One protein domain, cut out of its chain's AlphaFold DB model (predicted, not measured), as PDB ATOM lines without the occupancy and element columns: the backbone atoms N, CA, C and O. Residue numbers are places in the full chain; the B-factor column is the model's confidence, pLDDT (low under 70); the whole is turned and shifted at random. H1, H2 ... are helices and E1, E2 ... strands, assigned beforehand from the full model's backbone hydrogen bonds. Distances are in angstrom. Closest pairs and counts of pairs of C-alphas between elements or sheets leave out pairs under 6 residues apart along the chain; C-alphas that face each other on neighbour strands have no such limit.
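AT A GLANCE: This is residues 419 to 553 of the 562 residues of an uncharacterized protein of Microgenomates bacterium DG_75 (UniProt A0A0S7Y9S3). A twisted sheet of six strands is the core, with the long helix H1 packed along one face, over E4 and E6, and H4 and H5 covering the opposite face beneath E6 and E5. H2 packs on H1 near E3, and H3 packs on H2 near E2, at the other end of the sheet from H5. The printed part has 135 residues, with five named helices and six named strands in the order H1 E1 H2 H3 E2 E3 E4 H4 H5 E5 E6. The sheet is mixed, E2 E3 E1 E4 E6 E5, and the class is mixed, helices and strands. The whole is compact, with a radius of gyration of the C-alphas of 14.0 A and spans of 40 by 29 by 26 A.

HOW THE PARTS SIT: In the sheet, E4, residues 496 to 501, is parallel to E1, residues 441 to 444, with N 443 and O 497 2.8 A apart. E3, residues 478 to 482, is parallel to E1, with N 481 and O 442 at 2.7 A. E2, residues 473 to 475, is an edge strand and forms a hairpin with E3, with N 480 and O 473 at 2.8 A. E6, residues 546 to 552, is antiparallel to E4, with N 498 and O 550 at 2.8 A. E5, residues 527 to 534, is the other edge strand and forms a hairpin with E6, with N 533 and O 547 at 2.8 A; E5 bends by 69 degrees at residue 530. H1, residues 419 to 433, is on the sheet at a height of 8.7 A; the C-alphas of Gly 426 and Leu 549 in E6 are their closest, 7.1 A apart. H5, residues 516 to 522, is on the opposite face from H1, over E5 at a height of 8.2 A, and runs along the strands, at 25 degrees to E5 on the local plane. H4, residues 502 to 506, is on the same face as H5 and touches it, with the closest C-alphas, Leu 502 and Ile 519, 7.1 A apart. E4, H4, H5 and E5 make a split strand-helix-strand unit, two strands running the same way with E6 between them, and its crossover is right-handed. H2, residues 451 to 458, touches H1 at a steep tilt of 61 degrees, the same way, closest at C-alphas Tyr 423 and Tyr 454, 6.3 A. H3, residues 463 to 467, touches H2, closest at C-alphas Tyr 456 and Phe 466, 6.4 A, and only grazes the sheet. In H2, H3 and H4 every O i to N i+4 pair is within hydrogen-bond range; H1 has 10 of 11, and H5 has 0 of 3 but 4 of 4 O i to N i+3 pairs.

IN THESE COORDINATES: H1 measures 21.3 A from C-alpha 419 at (30.134, -12.342, -130.311) to C-alpha 433; E5 measures 18.6 A, E6 18.2 A and E4 15.9 A. E6 ends at C-alpha 552, at (22.352, -32.213, -117.732).

THE WHOLE: The C-alphas of Gly 476 and Leu 511 are the two farthest apart, 40.6 A. The printed part has no cut. The links E3 to E4 and E5 to E6 are long. The mean pLDDT of the printed part is 74.0; 57 residues are under 70, among them 446 to 471 and 535 to 543.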
ATOM      1  N   ARG A 419      30.508 -10.985-129.864       58.22
ATOM      2  CA  ARG A 419      30.134 -12.342-130.311       58.22
ATOM      3  C   ARG A 419      31.334 -13.279-130.497       58.22
ATOM      4  O   ARG A 419      31.284 -14.383-129.960       58.22
ATOM      5  N   PRO A 420      32.441 -12.877-131.161       53.84
ATOM      6  CA  PRO A 420      33.615 -13.738-131.272       53.84
ATOM      7  C   PRO A 420      34.195 -14.084-129.900       53.84
ATOM      8  O   PRO A 420      34.496 -15.238-129.642       53.84
ATOM      9  N   TYR A 421      34.278 -13.115-128.983       59.41
ATOM     10  CA  TYR A 421      34.775 -13.361-127.629       59.41
ATOM     11  C   TYR A 421      33.883 -14.352-126.862       59.41
ATOM     12  O   TYR A 421      34.398 -15.303-126.277       59.41
ATOM     13  N   VAL A 422      32.561 -14.165-126.926       62.69
ATOM     14  CA  VAL A 422      31.548 -15.032-126.302       62.69
ATOM     15  C   VAL A 422      31.692 -16.479-126.793       62.69
ATOM     16  O   VAL A 422      31.883 -17.395-125.992       62.69
ATOM     17  N   TYR A 423      31.677 -16.695-128.112       66.69
ATOM     18  CA  TYR A 423      31.714 -18.046-128.672       66.69
ATOM     19  C   TYR A 423      33.096 -18.709-128.560       66.69
ATOM     20  O   TYR A 423      33.156 -19.904-128.279       66.69
ATOM     21  N   THR A 424      34.212 -17.974-128.680       63.03
ATOM     22  CA  THR A 424      35.557 -18.557-128.485       63.03
ATOM     23  C   THR A 424      35.750 -19.084-127.060       63.03
ATOM     24  O   THR A 424      36.321 -20.160-126.868       63.03
ATOM     25  N   GLN A 425      35.269 -18.357-126.047       67.75
ATOM     26  CA  GLN A 425      35.358 -18.794-124.648       67.75
ATOM     27  C   GLN A 425      34.606 -20.107-124.410       67.75
ATOM     28  O   GLN A 425      35.121 -21.009-123.752       67.75
ATOM     29  N   GLY A 426      33.423 -20.232-125.002       68.06
ATOM     30  CA  GLY A 426      32.626 -21.447-124.953       68.06
ATOM     31  C   GLY A 426      33.223 -22.656-125.600       68.06
ATOM     32  O   GLY A 426      33.352 -23.718-124.997       68.06
ATOM     33  N   ILE A 427      33.587 -22.461-126.856       69.06
ATOM     34  CA  ILE A 427      34.051 -23.533-127.713       69.06
ATOM     35  C   ILE A 427      35.385 -24.086-127.196       69.06
ATOM     36  O   ILE A 427      35.555 -25.298-127.122       69.06
ATOM     37  N   SER A 428      36.287 -23.224-126.714       68.06
ATOM     38  CA  SER A 428      37.532 -23.677-126.069       68.06
ATOM     39  C   SER A 428      37.295 -24.471-124.776       68.06
ATOM     40  O   SER A 428      38.047 -25.392-124.457       68.06
ATOM     41  N   ALA A 429      36.236 -24.161-124.018       71.75
ATOM     42  CA  ALA A 429      35.871 -24.965-122.854       71.75
ATOM     43  C   ALA A 429      35.335 -26.345-123.257       71.75
ATOM     44  O   ALA A 429      35.665 -27.329-122.597       71.75
ATOM     45  N   MET A 430      34.592 -26.434-124.362       70.19
ATOM     46  CA  MET A 430      34.133 -27.715-124.895       70.19
ATOM     47  C   MET A 430      35.276 -28.628-125.328       70.19
ATOM     48  O   MET A 430      35.240 -29.802-124.990       70.19
ATOM     49  N   GLU A 431      36.336 -28.113-125.961       67.38
ATOM     50  CA  GLU A 431      37.496 -28.947-126.352       67.38
ATOM     51  C   GLU A 431      38.140 -29.639-125.144       67.38
ATOM     52  O   GLU A 431      38.757 -30.703-125.244       67.38
ATOM     53  N   THR A 432      38.001 -29.005-123.982       68.56
ATOM     54  CA  THR A 432      38.506 -29.521-122.716       68.56
ATOM     55  C   THR A 432      37.550 -30.555-122.116       68.56
ATOM     56  O   THR A 432      38.012 -31.545-121.552       68.56
ATOM     57  N   LEU A 433      36.235 -30.350-122.258       67.25
ATOM     58  CA  LEU A 433      35.180 -31.210-121.712       67.25
ATOM     59  C   LEU A 433      34.896 -32.448-122.563       67.25
ATOM     60  O   LEU A 433      34.614 -33.497-122.001       67.25
ATOM     61  N   ASP A 434      35.059 -32.386-123.882       61.28
ATOM     62  CA  ASP A 434      34.814 -33.511-124.794       61.28
ATOM     63  C   ASP A 434      35.701 -34.730-124.533       61.28
ATOM     64  O   ASP A 434      35.375 -35.844-124.934       61.28
ATOM     65  N   LYS A 435      36.808 -34.536-123.813       56.94
ATOM     66  CA  LYS A 435      37.673 -35.621-123.336       56.94
ATOM     67  C   LYS A 435      37.076 -36.400-122.156       56.94
ATOM     68  O   LYS A 435      37.606 -37.454-121.816       56.94
ATOM     69  N   TYR A 436      36.023 -35.881-121.529       50.50
ATOM     70  CA  TYR A 436      35.466 -36.368-120.264       50.50
ATOM     71  C   TYR A 436      33.932 -36.466-120.247       50.50
ATOM     72  O   TYR A 436      33.392 -37.083-119.332       50.50
ATOM     73  N   ASP A 437      33.236 -35.870-121.217       64.31
ATOM     74  CA  ASP A 437      31.778 -35.756-121.240       64.31
ATOM     75  C   ASP A 437      31.118 -36.787-122.177       64.31
ATOM     76  O   ASP A 437      31.536 -36.974-123.321       64.31
ATOM     77  N   SER A 438      30.062 -37.439-121.682       64.75
ATOM     78  CA  SER A 438      29.234 -38.416-122.403       64.75
ATOM     79  C   SER A 438      28.002 -37.794-123.074       64.75
ATOM     80  O   SER A 438      27.091 -38.527-123.462       64.75
ATOM     81  N   SER A 439      27.916 -36.463-123.140       73.12
ATOM     82  CA  SER A 439      26.782 -35.766-123.751       73.12
ATOM     83  C   SER A 439      26.603 -36.136-125.229       73.12
ATOM     84  O   SER A 439      27.540 -36.065-126.027       73.12
ATOM     85  N   GLU A 440      25.370 -36.497-125.589       78.81
ATOM     86  CA  GLU A 440      24.949 -36.849-126.951       78.81
ATOM     87  C   GLU A 440      24.369 -35.633-127.686       78.81
ATOM     88  O   GLU A 440      24.482 -35.549-128.910       78.81
ATOM     89  N   ASN A 441      23.799 -34.662-126.961       85.62
ATOM     90  CA  ASN A 441      23.241 -33.438-127.540       85.62
ATOM     91  C   ASN A 441      23.967 -32.193-127.020       85.62
ATOM     92  O   ASN A 441      24.271 -32.086-125.835       85.62
ATOM     93  N   ILE A 442      24.227 -31.222-127.892       86.69
ATOM     94  CA  ILE A 442      24.862 -29.953-127.527       86.69
ATOM     95  C   ILE A 442      24.014 -28.798-128.050       86.69
ATOM     96  O   ILE A 442      23.831 -28.660-129.255       86.69
ATOM     97  N   TYR A 443      23.535 -27.941-127.161       87.75
ATOM     98  CA  TYR A 443      22.732 -26.764-127.462       87.75
ATOM     99  C   TYR A 443      23.587 -25.502-127.384       87.75
ATOM    100  O   TYR A 443      24.036 -25.111-126.312       87.75
ATOM    101  N   PHE A 444      23.787 -24.848-128.523       84.00
ATOM    102  CA  PHE A 444      24.445 -23.553-128.643       84.00
ATOM    103  C   PHE A 444      23.421 -22.460-128.900       84.00
ATOM    104  O   PHE A 444      22.760 -22.467-129.943       84.00
ATOM    105  N   THR A 445      23.370 -21.473-128.006       81.50
ATOM    106  CA  THR A 445      22.491 -20.324-128.192       81.50
ATOM    107  C   THR A 445      22.805 -19.587-129.490       81.50
ATOM    108  O   THR A 445      23.958 -19.284-129.805       81.50
ATOM    109  N   SER A 446      21.755 -19.282-130.249       69.56
ATOM    110  CA  SER A 446      21.796 -18.365-131.390       69.56
ATOM    111  C   SER A 446      21.299 -16.961-131.041       69.56
ATOM    112  O   SER A 446      21.179 -16.108-131.921       69.56
ATOM    113  N   LEU A 447      21.057 -16.687-129.751       66.81
ATOM    114  CA  LEU A 447      20.490 -15.426-129.268       66.81
ATOM    115  C   LEU A 447      21.339 -14.209-129.675       66.81
ATOM    116  O   LEU A 447      20.803 -13.165-130.033       66.81
ATOM    117  N   VAL A 448      22.667 -14.360-129.705       57.62
ATOM    118  CA  VAL A 448      23.611 -13.308-130.122       57.62
ATOM    119  C   VAL A 448      24.274 -13.612-131.462       57.62
ATOM    120  O   VAL A 448      25.455 -13.352-131.646       57.62
ATOM    121  N   GLY A 449      23.562 -14.177-132.436       59.44
ATOM    122  CA  GLY A 449      24.051 -14.311-133.816       59.44
ATOM    123  C   GLY A 449      24.180 -15.755-134.293       59.44
ATOM    124  O   GLY A 449      23.354 -16.590-133.957       59.44
ATOM    125  N   ASN A 450      25.177 -16.043-135.138       62.16
ATOM    126  CA  ASN A 450      25.321 -17.357-135.772       62.16
ATOM    127  C   ASN A 450      26.410 -18.214-135.083       62.16
ATOM    128  O   ASN A 450      27.550 -18.207-135.550       62.16
ATOM    129  N   PRO A 451      26.097 -18.958-134.002       66.12
ATOM    130  CA  PRO A 451      27.055 -19.794-133.259       66.12
ATOM    131  C   PRO A 451      27.714 -20.872-134.125       66.12
ATOM    132  O   PRO A 451      28.859 -21.252-133.896       66.12
ATOM    133  N   LYS A 452      27.009 -21.331-135.161       67.38
ATOM    134  CA  LYS A 452      27.435 -22.384-136.082       67.38
ATOM    135  C   LYS A 452      28.736 -22.059-136.816       67.38
ATOM    136  O   LYS A 452      29.557 -22.940-137.052       67.38
ATOM    137  N   LEU A 453      28.909 -20.785-137.170       56.78
ATOM    138  CA  LEU A 453      30.118 -20.248-137.794       56.78
ATOM    139  C   LEU A 453      31.318 -20.421-136.860       56.78
ATOM    140  O   LEU A 453      32.331 -21.001-137.242       56.78
ATOM    141  N   TYR A 454      31.155 -19.998-135.610       61.91
ATOM    142  CA  TYR A 454      32.208 -20.065-134.606       61.91
ATOM    143  C   TYR A 454      32.525 -21.509-134.219       61.91
ATOM    144  O   TYR A 454      33.695 -21.844-134.062       61.91
ATOM    145  N   TYR A 455      31.511 -22.374-134.118       67.44
ATOM    146  CA  TYR A 455      31.695 -23.802-133.854       67.44
ATOM    147  C   TYR A 455      32.513 -24.483-134.954       67.44
ATOM    148  O   TYR A 455      33.499 -25.156-134.664       67.44
ATOM    149  N   TYR A 456      32.167 -24.255-136.224       60.00
ATOM    150  CA  TYR A 456      32.965 -24.759-137.345       60.00
ATOM    151  C   TYR A 456      34.424 -24.290-137.260       60.00
ATOM    152  O   TYR A 456      35.360 -25.048-137.508       60.00
ATOM    153  N   TYR A 457      34.624 -23.028-136.887       52.88
ATOM    154  CA  TYR A 457      35.936 -22.413-136.920       52.88
ATOM    155  C   TYR A 457      36.858 -22.801-135.757       52.88
ATOM    156  O   TYR A 457      38.050 -23.031-135.965       52.88
ATOM    157  N   TYR A 458      36.315 -22.850-134.543       55.78
ATOM    158  CA  TYR A 458      37.083 -23.085-133.323       55.78
ATOM    159  C   TYR A 458      37.029 -24.535-132.838       55.78
ATOM    160  O   TYR A 458      37.838 -24.872-131.990       55.78
ATOM    161  N   TYR A 459      36.104 -25.364-133.337       62.50
ATOM    162  CA  TYR A 459      35.862 -26.710-132.807       62.50
ATOM    163  C   TYR A 459      36.011 -27.827-133.839       62.50
ATOM    164  O   TYR A 459      36.816 -28.740-133.679       62.50
ATOM    165  N   SER A 460      35.217 -27.761-134.910       63.53
ATOM    166  CA  SER A 460      35.084 -28.851-135.876       63.53
ATOM    167  C   SER A 460      35.119 -28.288-137.292       63.53
ATOM    168  O   SER A 460      34.084 -27.865-137.816       63.53
ATOM    169  N   PRO A 461      36.292 -28.287-137.951       57.19
ATOM    170  CA  PRO A 461      36.429 -27.781-139.310       57.19
ATOM    171  C   PRO A 461      35.799 -28.719-140.357       57.19
ATOM    172  O   PRO A 461      36.191 -28.658-141.523       57.19
ATOM    173  N   ASP A 462      34.845 -29.592-139.990       58.56
ATOM    174  CA  ASP A 462      34.056 -30.365-140.950       58.56
ATOM    175  C   ASP A 462      33.069 -29.430-141.679       58.56
ATOM    176  O   ASP A 462      32.104 -28.928-141.091       58.56
ATOM    177  N   PRO A 463      33.251 -29.189-142.988       53.69
ATOM    178  CA  PRO A 463      32.392 -28.288-143.746       53.69
ATOM    179  C   PRO A 463      30.950 -28.790-143.874       53.69
ATOM    180  O   PRO A 463      30.071 -27.986-144.185       53.69
ATOM    181  N   LYS A 464      30.661 -30.074-143.609       57.72
ATOM    182  CA  LYS A 464      29.278 -30.574-143.540       57.72
ATOM    183  C   LYS A 464      28.486 -29.863-142.453       57.72
ATOM    184  O   LYS A 464      27.325 -29.524-142.689       57.72
ATOM    185  N   VAL A 465      29.126 -29.563-141.319       55.97
ATOM    186  CA  VAL A 465      28.525 -28.777-140.240       55.97
ATOM    187  C   VAL A 465      28.074 -27.442-140.810       55.97
ATOM    188  O   VAL A 465      26.893 -27.123-140.740       55.97
ATOM    189  N   PHE A 466      28.951 -26.713-141.501       52.81
ATOM    190  CA  PHE A 466      28.642 -25.402-142.073       52.81
ATOM    191  C   PHE A 466      27.569 -25.423-143.185       52.81
ATOM    192  O   PHE A 466      26.685 -24.562-143.205       52.81
ATOM    193  N   LEU A 467      27.588 -26.425-144.071       49.09
ATOM    194  CA  LEU A 467      26.748 -26.484-145.277       49.09
ATOM    195  C   LEU A 467      25.289 -26.912-145.028       49.09
ATOM    196  O   LEU A 467      24.417 -26.586-145.833       49.09
ATOM    197  N   HIS A 468      24.987 -27.599-143.921       55.69
ATOM    198  CA  HIS A 468      23.609 -27.987-143.596       55.69
ATOM    199  C   HIS A 468      22.757 -26.779-143.172       55.69
ATOM    200  O   HIS A 468      22.905 -26.272-142.067       55.69
ATOM    201  N   GLN A 469      21.834 -26.304-144.013       51.75
ATOM    202  CA  GLN A 469      20.963 -25.161-143.671       51.75
ATOM    203  C   GLN A 469      20.075 -25.406-142.434       51.75
ATOM    204  O   GLN A 469      19.631 -24.452-141.803       51.75
ATOM    205  N   SER A 470      19.844 -26.668-142.072       54.72
ATOM    206  CA  SER A 470      19.020 -27.088-140.941       54.72
ATOM    207  C   SER A 470      19.861 -27.426-139.705       54.72
ATOM    208  O   SER A 470      20.787 -28.229-139.787       54.72
ATOM    209  N   SER A 471      19.487 -26.857-138.557       59.72
ATOM    210  CA  SER A 471      19.775 -27.416-137.229       59.72
ATOM    211  C   SER A 471      18.721 -28.495-136.927       59.72
ATOM    212  O   SER A 471      17.554 -28.265-137.255       59.72
ATOM    213  N   PRO A 472      19.066 -29.646-136.318       70.31
ATOM    214  CA  PRO A 472      20.371 -30.004-135.758       70.31
ATOM    215  C   PRO A 472      21.365 -30.606-136.762       70.31
ATOM    216  O   PRO A 472      20.990 -31.098-137.826       70.31
ATOM    217  N   ILE A 473      22.646 -30.593-136.391       73.94
ATOM    218  CA  ILE A 473      23.771 -31.133-137.164       73.94
ATOM    219  C   ILE A 473      24.390 -32.310-136.419       73.94
ATOM    220  O   ILE A 473      24.583 -32.236-135.213       73.94
ATOM    221  N   LYS A 474      24.746 -33.378-137.137       75.62
ATOM    222  CA  LYS A 474      25.490 -34.505-136.566       75.62
ATOM    223  C   LYS A 474      26.991 -34.331-136.786       75.62
ATOM    224  O   LYS A 474      27.410 -34.143-137.928       75.62
ATOM    225  N   ASP A 475      27.766 -34.436-135.714       70.25
ATOM    226  CA  ASP A 475      29.232 -34.415-135.705       70.25
ATOM    227  C   ASP A 475      29.726 -35.629-134.901       70.25
ATOM    228  O   ASP A 475      29.704 -35.649-133.668       70.25
ATOM    229  N   GLY A 476      30.049 -36.715-135.608       75.00
ATOM    230  CA  GLY A 476      30.285 -38.022-134.991       75.00
ATOM    231  C   GLY A 476      29.029 -38.581-134.308       75.00
ATOM    232  O   GLY A 476      27.978 -38.714-134.939       75.00
ATOM    233  N   GLU A 477      29.152 -38.927-133.026       72.88
ATOM    234  CA  GLU A 477      28.051 -39.428-132.182       72.88
ATOM    235  C   GLU A 477      27.203 -38.297-131.576       72.88
ATOM    236  O   GLU A 477      26.147 -38.558-131.006       72.88
ATOM    237  N   LYS A 478      27.637 -37.039-131.728       79.44
ATOM    238  CA  LYS A 478      26.997 -35.875-131.117       79.44
ATOM    239  C   LYS A 478      26.044 -35.183-132.078       79.44
ATOM    240  O   LYS A 478      26.310 -35.050-133.275       79.44
ATOM    241  N   THR A 479      24.941 -34.695-131.528       84.19
ATOM    242  CA  THR A 479      23.952 -33.878-132.226       84.19
ATOM    243  C   THR A 479      24.024 -32.453-131.695       84.19
ATOM    244  O   THR A 479      23.816 -32.198-130.515       84.19
ATOM    245  N   ILE A 480      24.346 -31.501-132.564       83.69
ATOM    246  CA  ILE A 480      24.555 -30.102-132.202       83.69
ATOM    247  C   ILE A 480      23.376 -29.273-132.697       83.69
ATOM    248  O   ILE A 480      23.032 -29.276-133.883       83.69
ATOM    249  N   HIS A 481      22.783 -28.530-131.779       86.25
ATOM    250  CA  HIS A 481      21.634 -27.673-131.973       86.25
ATOM    251  C   HIS A 481      22.091 -26.216-131.890       86.25
ATOM    252  O   HIS A 481      22.512 -25.751-130.837       86.25
ATOM    253  N   PHE A 482      21.996 -25.476-132.993       80.19
ATOM    254  CA  PHE A 482      22.314 -24.044-133.037       80.19
ATOM    255  C   PHE A 482      21.031 -23.223-132.924       80.19
ATOM    256  O   PHE A 482      20.575 -22.612-133.893       80.19
ATOM    257  N   THR A 483      20.414 -23.271-131.750       79.31
ATOM    258  CA  THR A 483      19.143 -22.611-131.455       79.31
ATOM    259  C   THR A 483      19.195 -21.999-130.064       79.31
ATOM    260  O   THR A 483      19.778 -22.584-129.153       79.31
ATOM    261  N   GLY A 484      18.571 -20.830-129.895       77.12
ATOM    262  CA  GLY A 484      18.202 -20.359-128.562       77.12
ATOM    263  C   GLY A 484      17.288 -21.379-127.882       77.12
ATOM    264  O   GLY A 484      16.566 -22.119-128.562       77.12
ATOM    265  N   PHE A 485      17.349 -21.424-126.557       82.75
ATOM    266  CA  PHE A 485      16.565 -22.334-125.726       82.75
ATOM    267  C   PHE A 485      15.943 -21.576-124.550       82.75
ATOM    268  O   PHE A 485      16.396 -20.493-124.187       82.75
ATOM    269  N   ASP A 486      14.867 -22.124-123.985       85.50
ATOM    270  CA  ASP A 486      14.175 -21.538-122.834       85.50
ATOM    271  C   ASP A 486      13.776 -22.644-121.851       85.50
ATOM    272  O   ASP A 486      12.702 -23.243-121.949       85.50
ATOM    273  N   LEU A 487      14.661 -22.915-120.890       87.00
ATOM    274  CA  LEU A 487      14.475 -23.992-119.914       87.00
ATOM    275  C   LEU A 487      13.460 -23.648-118.816       87.00
ATOM    276  O   LEU A 487      13.157 -24.480-117.966       87.00
ATOM    277  N   THR A 488      12.868 -22.450-118.861       82.44
ATOM    278  CA  THR A 488      11.670 -22.155-118.061       82.44
ATOM    279  C   THR A 488      10.415 -22.794-118.645       82.44
ATOM    280  O   THR A 488       9.428 -22.986-117.936       82.44
ATOM    281  N   LYS A 489      10.439 -23.120-119.943       82.19
ATOM    282  CA  LYS A 489       9.326 -23.745-120.668       82.19
ATOM    283  C   LYS A 489       9.593 -25.205-121.009       82.19
ATOM    284  O   LYS A 489       8.643 -25.963-121.193       82.19
ATOM    285  N   GLU A 490      10.861 -25.586-121.107       82.75
ATOM    286  CA  GLU A 490      11.297 -26.913-121.529       82.75
ATOM    287  C   GLU A 490      12.176 -27.557-120.453       82.75
ATOM    288  O   GLU A 490      13.091 -26.932-119.925       82.75
ATOM    289  N   SER A 491      11.928 -28.828-120.131       85.88
ATOM    290  CA  SER A 491      12.814 -29.574-119.233       85.88
ATOM    291  C   SER A 491      14.164 -29.838-119.909       85.88
ATOM    292  O   SER A 491      14.167 -30.200-121.093       85.88
ATOM    293  N   PRO A 492      15.295 -29.757-119.183       86.62
ATOM    294  CA  PRO A 492      16.590 -30.146-119.724       86.62
ATOM    295  C   PRO A 492      16.569 -31.576-120.258       86.62
ATOM    296  O   PRO A 492      16.021 -32.487-119.637       86.62
ATOM    297  N   GLN A 493      17.148 -31.769-121.436       86.62
ATOM    298  CA  GLN A 493      17.251 -33.077-122.057       86.62
ATOM    299  C   GLN A 493      18.402 -33.863-121.439       86.62
ATOM    300  O   GLN A 493      19.489 -33.329-121.209       86.62
ATOM    301  N   GLU A 494      18.187 -35.160-121.221       83.75
ATOM    302  CA  GLU A 494      19.231 -36.047-120.712       83.75
ATOM    303  C   GLU A 494      20.462 -36.038-121.624       83.75
ATOM    304  O   GLU A 494      20.357 -35.865-122.843       83.75
ATOM    305  N   LYS A 495      21.645 -36.216-121.018       85.06
ATOM    306  CA  LYS A 495      22.941 -36.227-121.719       85.06
ATOM    307  C   LYS A 495      23.116 -35.034-122.669       85.06
ATOM    308  O   LYS A 495      23.619 -35.190-123.785       85.06
ATOM    309  N   SER A 496      22.647 -33.864-122.246       88.56
ATOM    310  CA  SER A 496      22.729 -32.648-123.044       88.56
ATOM    311  C   SER A 496      23.636 -31.617-122.400       88.56
ATOM    312  O   SER A 496      23.611 -31.416-121.186       88.56
ATOM    313  N   LEU A 497      24.407 -30.936-123.236       89.62
ATOM    314  CA  LEU A 497      25.254 -29.817-122.865       89.62
ATOM    315  C   LEU A 497      24.610 -28.529-123.379       89.62
ATOM    316  O   LEU A 497      24.271 -28.432-124.552       89.62
ATOM    317  N   TYR A 498      24.445 -27.540-122.513       90.12
ATOM    318  CA  TYR A 498      23.806 -26.266-122.814       90.12
ATOM    319  C   TYR A 498      24.813 -25.135-122.739       90.12
ATOM    320  O   TYR A 498      25.546 -24.994-121.757       90.12
ATOM    321  N   PHE A 499      24.809 -24.307-123.776       87.81
ATOM    322  CA  PHE A 499      25.706 -23.185-123.936       87.81
ATOM    323  C   PHE A 499      24.921 -21.918-124.270       87.81
ATOM    324  O   PHE A 499      24.528 -21.704-125.418       87.81
ATOM    325  N   GLY A 500      24.666 -21.092-123.256       86.88
ATOM    326  CA  GLY A 500      23.741 -19.964-123.364       86.88
ATOM    327  C   GLY A 500      23.879 -18.946-122.242       86.88
ATOM    328  O   GLY A 500      24.718 -19.084-121.350       86.88
ATOM    329  N   PHE A 501      23.066 -17.899-122.289       86.56
ATOM    330  CA  PHE A 501      23.023 -16.887-121.230       86.56
ATOM    331  C   PHE A 501      22.103 -17.327-120.087       86.56
ATOM    332  O   PHE A 501      21.127 -18.023-120.333       86.56
ATOM    333  N   LEU A 502      22.379 -16.921-118.841       89.12
ATOM    334  CA  LEU A 502      21.643 -17.375-117.645       89.12
ATOM    335  C   LEU A 502      20.107 -17.271-117.778       89.12
ATOM    336  O   LEU A 502      19.391 -18.166-117.349       89.12
ATOM    337  N   GLY A 503      19.584 -16.237-118.427       84.31
ATOM    338  CA  GLY A 503      18.155 -16.048-118.668       84.31
ATOM    339  C   GLY A 503      17.529 -17.020-119.675       84.31
ATOM    340  O   GLY A 503      16.315 -17.165-119.679       84.31
ATOM    341  N   GLU A 504      18.314 -17.728-120.493       87.00
ATOM    342  CA  GLU A 504      17.829 -18.888-121.267       87.00
ATOM    343  C   GLU A 504      17.610 -20.119-120.366       87.00
ATOM    344  O   GLU A 504      16.876 -21.035-120.730       87.00
ATOM    345  N   PHE A 505      18.207 -20.131-119.169       91.19
ATOM    346  CA  PHE A 505      18.029 -21.188-118.171       91.19
ATOM    347  C   PHE A 505      16.912 -20.865-117.176       91.19
ATOM    348  O   PHE A 505      16.074 -21.714-116.901       91.19
ATOM    349  N   ILE A 506      16.903 -19.644-116.631       90.38
ATOM    350  CA  ILE A 506      16.020 -19.258-115.510       90.38
ATOM    351  C   ILE A 506      15.023 -18.142-115.855       90.38
ATOM    352  O   ILE A 506      14.305 -17.658-114.981       90.38
ATOM    353  N   GLY A 507      14.960 -17.739-117.124       84.88
ATOM    354  CA  GLY A 507      14.037 -16.727-117.630       84.88
ATOM    355  C   GLY A 507      14.682 -15.352-117.772       84.88
ATOM    356  O   GLY A 507      15.564 -14.961-117.005       84.88
ATOM    357  N   SER A 508      14.240 -14.600-118.780       78.31
ATOM    358  CA  SER A 508      14.752 -13.258-119.031       78.31
ATOM    359  C   SER A 508      14.246 -12.260-117.987       78.31
ATOM    360  O   SER A 508      13.096 -12.295-117.547       78.31
ATOM    361  N   LYS A 509      15.113 -11.321-117.601       69.38
ATOM    362  CA  LYS A 509      14.772 -10.218-116.701       69.38
ATOM    363  C   LYS A 509      14.920  -8.903-117.433       69.38
ATOM    364  O   LYS A 509      16.005  -8.553-117.889       69.38
ATOM    365  N   PHE A 510      13.842  -8.122-117.471       59.81
ATOM    366  CA  PHE A 510      13.823  -6.825-118.151       59.81
ATOM    367  C   PHE A 510      14.944  -5.878-117.681       59.81
ATOM    368  O   PHE A 510      15.469  -5.097-118.469       59.81
ATOM    369  N   LEU A 511      15.322  -5.949-116.399       59.44
ATOM    370  CA  LEU A 511      16.337  -5.080-115.802       59.44
ATOM    371  C   LEU A 511      17.759  -5.661-115.803       59.44
ATOM    372  O   LEU A 511      18.668  -4.935-115.398       59.44
ATOM    373  N   ASN A 512      17.955  -6.908-116.263       66.12
ATOM    374  CA  ASN A 512      19.226  -7.642-116.163       66.12
ATOM    375  C   ASN A 512      19.824  -7.606-114.741       66.12
ATOM    376  O   ASN A 512      21.024  -7.453-114.542       66.12
ATOM    377  N   ASP A 513      18.984  -7.696-113.718       75.81
ATOM    378  CA  ASP A 513      19.380  -7.736-112.311       75.81
ATOM    379  C   ASP A 513      19.685  -9.171-111.862       75.81
ATOM    380  O   ASP A 513      19.299  -9.600-110.775       75.81
ATOM    381  N   PHE A 514      20.373  -9.928-112.722       79.56
ATOM    382  CA  PHE A 514      20.826 -11.268-112.381       79.56
ATOM    383  C   PHE A 514      21.941 -11.205-111.341       79.56
ATOM    384  O   PHE A 514      22.922 -10.471-111.497       79.56
ATOM    385  N   THR A 515      21.817 -12.011-110.295       85.19
ATOM    386  CA  THR A 515      22.840 -12.129-109.250       85.19
ATOM    387  C   THR A 515      23.671 -13.394-109.440       85.19
ATOM    388  O   THR A 515      23.247 -14.345-110.095       85.19
ATOM    389  N   GLU A 516      24.878 -13.430-108.868       84.81
ATOM    390  CA  GLU A 516      25.703 -14.648-108.915       84.81
ATOM    391  C   GLU A 516      25.048 -15.818-108.166       84.81
ATOM    392  O   GLU A 516      25.277 -16.973-108.516       84.81
ATOM    393  N   GLU A 517      24.195 -15.533-107.179       87.88
ATOM    394  CA  GLU A 517      23.441 -16.541-106.429       87.88
ATOM    395  C   GLU A 517      22.431 -17.277-107.313       87.88
ATOM    396  O   GLU A 517      22.244 -18.482-107.162       87.88
ATOM    397  N   GLU A 518      21.846 -16.591-108.297       88.75
ATOM    398  CA  GLU A 518      20.860 -17.167-109.217       88.75
ATOM    399  C   GLU A 518      21.456 -18.185-110.187       88.75
ATOM    400  O   GLU A 518      20.739 -19.018-110.733       88.75
ATOM    401  N   ILE A 519      22.779 -18.197-110.347       89.94
ATOM    402  CA  ILE A 519      23.473 -19.267-111.064       89.94
ATOM    403  C   ILE A 519      23.260 -20.613-110.351       89.94
ATOM    404  O   ILE A 519      23.237 -21.656-111.004       89.94
ATOM    405  N   ASN A 520      23.081 -20.624-109.027       90.06
ATOM    406  CA  ASN A 520      22.876 -21.863-108.274       90.06
ATOM    407  C   ASN A 520      21.512 -22.515-108.564       90.06
ATOM    408  O   ASN A 520      21.384 -23.725-108.382       90.06
ATOM    409  N   LEU A 521      20.542 -21.760-109.098       89.56
ATOM    410  CA  LEU A 521      19.231 -22.277-109.513       89.56
ATOM    411  C   LEU A 521      19.332 -23.287-110.668       89.56
ATOM    412  O   LEU A 521      18.434 -24.099-110.861       89.56
ATOM    413  N   LEU A 522      20.455 -23.313-111.401       88.81
ATOM    414  CA  LEU A 522      20.736 -24.359-112.392       88.81
ATOM    415  C   LEU A 522      20.684 -25.764-111.777       88.81
ATOM    416  O   LEU A 522      20.202 -26.695-112.418       88.81
ATOM    417  N   GLY A 523      21.138 -25.915-110.526       86.69
ATOM    418  CA  GLY A 523      21.102 -27.200-109.827       86.69
ATOM    419  C   GLY A 523      19.677 -27.711-109.607       86.69
ATOM    420  O   GLY A 523      19.438 -28.912-109.712       86.69
ATOM    421  N   GLU A 524      18.724 -26.805-109.378       87.69
ATOM    422  CA  GLU A 524      17.300 -27.131-109.214       87.69
ATOM    423  C   GLU A 524      16.664 -27.603-110.528       87.69
ATOM    424  O   GLU A 524      15.738 -28.409-110.512       87.69
ATOM    425  N   LEU A 525      17.210 -27.168-111.668       85.69
ATOM    426  CA  LEU A 525      16.821 -27.632-113.002       85.69
ATOM    427  C   LEU A 525      17.471 -28.976-113.381       85.69
ATOM    428  O   LEU A 525      17.285 -29.449-114.497       85.69
ATOM    429  N   GLY A 526      18.254 -29.598-112.494       87.62
ATOM    430  CA  GLY A 526      18.996 -30.823-112.813       87.62
ATOM    431  C   GLY A 526      20.231 -30.579-113.689       87.62
ATOM    432  O   GLY A 526      20.729 -31.499-114.342       87.62
ATOM    433  N   LEU A 527      20.743 -29.345-113.710       90.38
ATOM    434  CA  LEU A 527      21.931 -28.969-114.468       90.38
ATOM    435  C   LEU A 527      23.149 -28.825-113.556       90.38
ATOM    436  O   LEU A 527      23.126 -28.150-112.526       90.38
ATOM    437  N   LYS A 528      24.269 -29.398-113.986       89.94
ATOM    438  CA  LYS A 528      25.582 -29.171-113.397       89.94
ATOM    439  C   LYS A 528      26.280 -28.047-114.147       89.94
ATOM    440  O   LYS A 528      26.556 -28.136-115.340       89.94
ATOM    441  N   LYS A 529      26.604 -26.976-113.424       90.44
ATOM    442  CA  LYS A 529      27.446 -25.890-113.933       90.44
ATOM    443  C   LYS A 529      28.859 -26.414-114.198       90.44
ATOM    444  O   LYS A 529      29.554 -26.802-113.262       90.44
ATOM    445  N   GLU A 530      29.298 -26.345-115.450       88.56
ATOM    446  CA  GLU A 530      30.676 -26.667-115.837       88.56
ATOM    447  C   GLU A 530      31.548 -25.413-115.836       88.56
ATOM    448  O   GLU A 530      32.661 -25.409-115.307       88.56
ATOM    449  N   LYS A 531      31.041 -24.309-116.403       88.25
ATOM    450  CA  LYS A 531      31.774 -23.041-116.461       88.25
ATOM    451  C   LYS A 531      30.831 -21.851-116.556       88.25
ATOM    452  O   LYS A 531      29.768 -21.935-117.162       88.25
ATOM    453  N   VAL A 532      31.234 -20.735-115.951       87.06
ATOM    454  CA  VAL A 532      30.527 -19.455-116.047       87.06
ATOM    455  C   VAL A 532      31.511 -18.366-116.414       87.06
ATOM    456  O   VAL A 532      32.586 -18.265-115.824       87.06
ATOM    457  N   TRP A 533      31.103 -17.534-117.360       83.88
ATOM    458  CA  TRP A 533      31.794 -16.320-117.743       83.88
ATOM    459  C   TRP A 533      30.909 -15.130-117.421       83.88
ATOM    460  O   TRP A 533      29.756 -15.080-117.840       83.88
ATOM    461  N   LYS A 534      31.472 -14.162-116.703       81.38
ATOM    462  CA  LYS A 534      30.876 -12.840-116.572       81.38
ATOM    463  C   LYS A 534      31.340 -12.002-117.754       81.38
ATOM    464  O   LYS A 534      32.534 -11.761-117.923       81.38
ATOM    465  N   LEU A 535      30.398 -11.645-118.605       68.31
ATOM    466  CA  LEU A 535      30.591 -10.856-119.801       68.31
ATOM    467  C   LEU A 535      29.960  -9.491-119.538       68.31
ATOM    468  O   LEU A 535      28.743  -9.366-119.505       68.31
ATOM    469  N   ASP A 536      30.771  -8.461-119.333       58.28
ATOM    470  CA  ASP A 536      30.222  -7.135-119.050       58.28
ATOM    471  C   ASP A 536      29.544  -6.545-120.301       58.28
ATOM    472  O   ASP A 536      30.162  -6.467-121.370       58.28
ATOM    473  N   ASN A 537      28.310  -6.051-120.144       51.41
ATOM    474  CA  ASN A 537      27.545  -5.328-121.169       51.41
ATOM    475  C   ASN A 537      27.331  -6.141-122.459       51.41
ATOM    476  O   ASN A 537      27.768  -5.744-123.546       51.41
ATOM    477  N   THR A 538      26.684  -7.302-122.343       52.09
ATOM    478  CA  THR A 538      26.433  -8.175-123.497       52.09
ATOM    479  C   THR A 538      25.307  -7.656-124.391       52.09
ATOM    480  O   THR A 538      24.406  -6.960-123.934       52.09
ATOM    481  N   ILE A 539      25.330  -8.062-125.668       50.75
ATOM    482  CA  ILE A 539      24.249  -7.837-126.653       50.75
ATOM    483  C   ILE A 539      22.959  -8.615-126.264       50.75
ATOM    484  O   ILE A 539      21.918  -8.491-126.899       50.75
ATOM    485  N   ALA A 540      23.020  -9.447-125.216       55.81
ATOM    486  CA  ALA A 540      21.938 -10.274-124.687       55.81
ATOM    487  C   ALA A 540      21.448  -9.785-123.318       55.81
ATOM    488  O   ALA A 540      21.112 -10.600-122.466       55.81
ATOM    489  N   PHE A 541      21.423  -8.474-123.073       58.66
ATOM    490  CA  PHE A 541      21.232  -7.890-121.738       58.66
ATOM    491  C   PHE A 541      20.106  -8.533-120.908       58.66
ATOM    492  O   PHE A 541      20.334  -8.920-119.773       58.66
ATOM    493  N   GLN A 542      18.903  -8.746-121.447       57.25
ATOM    494  CA  GLN A 542      17.813  -9.362-120.662       57.25
ATOM    495  C   GLN A 542      18.020 -10.826-120.296       57.25
ATOM    496  O   GLN A 542      17.321 -11.353-119.432       57.25
ATOM    497  N   TYR A 543      18.948 -11.484-120.970       62.66
ATOM    498  CA  TYR A 543      19.285 -12.873-120.754       62.66
ATOM    499  C   TYR A 543      20.510 -13.037-119.864       62.66
ATOM    500  O   TYR A 543      20.865 -14.172-119.603       62.66
ATOM    501  N   SER A 544      21.081 -11.957-119.318       74.50
ATOM    502  CA  SER A 544      22.202 -11.931-118.368       74.50
ATOM    503  C   SER A 544      23.561 -11.543-118.947       74.50
ATOM    504  O   SER A 544      23.904 -11.836-120.091       74.50
ATOM    505  N   ASP A 545      24.383 -10.942-118.088       75.81
ATOM    506  CA  ASP A 545      25.830 -10.821-118.277       75.81
ATOM    507  C   ASP A 545      26.563 -12.146-117.981       75.81
ATOM    508  O   ASP A 545      27.753 -12.279-118.260       75.81
ATOM    509  N   TYR A 546      25.878 -13.156-117.436       84.56
ATOM    510  CA  TYR A 546      26.449 -14.481-117.210       84.56
ATOM    511  C   TYR A 546      26.187 -15.399-118.397       84.56
ATOM    512  O   TYR A 546      25.049 -15.766-118.692       84.56
ATOM    513  N   PHE A 547      27.269 -15.817-119.038       85.06
ATOM    514  CA  PHE A 547      27.261 -16.856-120.051       85.06
ATOM    515  C   PHE A 547      27.709 -18.170-119.429       85.06
ATOM    516  O   PHE A 547      28.654 -18.192-118.636       85.06
ATOM    517  N   ILE A 548      26.999 -19.251-119.721       89.25
ATOM    518  CA  ILE A 548      27.053 -20.478-118.931       89.25
ATOM    519  C   ILE A 548      27.198 -21.682-119.848       89.25
ATOM    520  O   ILE A 548      26.497 -21.819-120.849       89.25
ATOM    521  N   LEU A 549      28.110 -22.566-119.451       89.69
ATOM    522  CA  LEU A 549      28.192 -23.935-119.926       89.69
ATOM    523  C   LEU A 549      27.704 -24.857-118.810       89.69
ATOM    524  O   LEU A 549      28.291 -24.876-117.721       89.69
ATOM    525  N   ALA A 550      26.633 -25.597-119.073       90.81
ATOM    526  CA  ALA A 550      26.015 -26.496-118.106       90.81
ATOM    527  C   ALA A 550      25.680 -27.845-118.748       90.81
ATOM    528  O   ALA A 550      25.215 -27.888-119.882       90.81
ATOM    529  N   SER A 551      25.905 -28.936-118.027       90.00
ATOM    530  CA  SER A 551      25.568 -30.293-118.454       90.00
ATOM    531  C   SER A 551      24.320 -30.775-117.718       90.00
ATOM    532  O   SER A 551      24.133 -30.488-116.535       90.00
ATOM    533  N   SER A 552      23.442 -31.505-118.399       89.00
ATOM    534  CA  SER A 552      22.352 -32.213-117.732       89.00
ATOM    535  C   SER A 552      22.944 -33.337-116.898       89.00
ATOM    536  O   SER A 552      23.614 -34.228-117.424       89.00
ATOM    537  N   VAL A 553      22.665 -33.330-115.597       80.31
ATOM    538  CA  VAL A 553      23.005 -34.467-114.748       80.31
ATOM    539  C   VAL A 553      22.064 -35.598-115.139       80.31
ATOM    540  O   VAL A 553      20.848 -35.429-115.113       80.31
TER     541      VAL A 553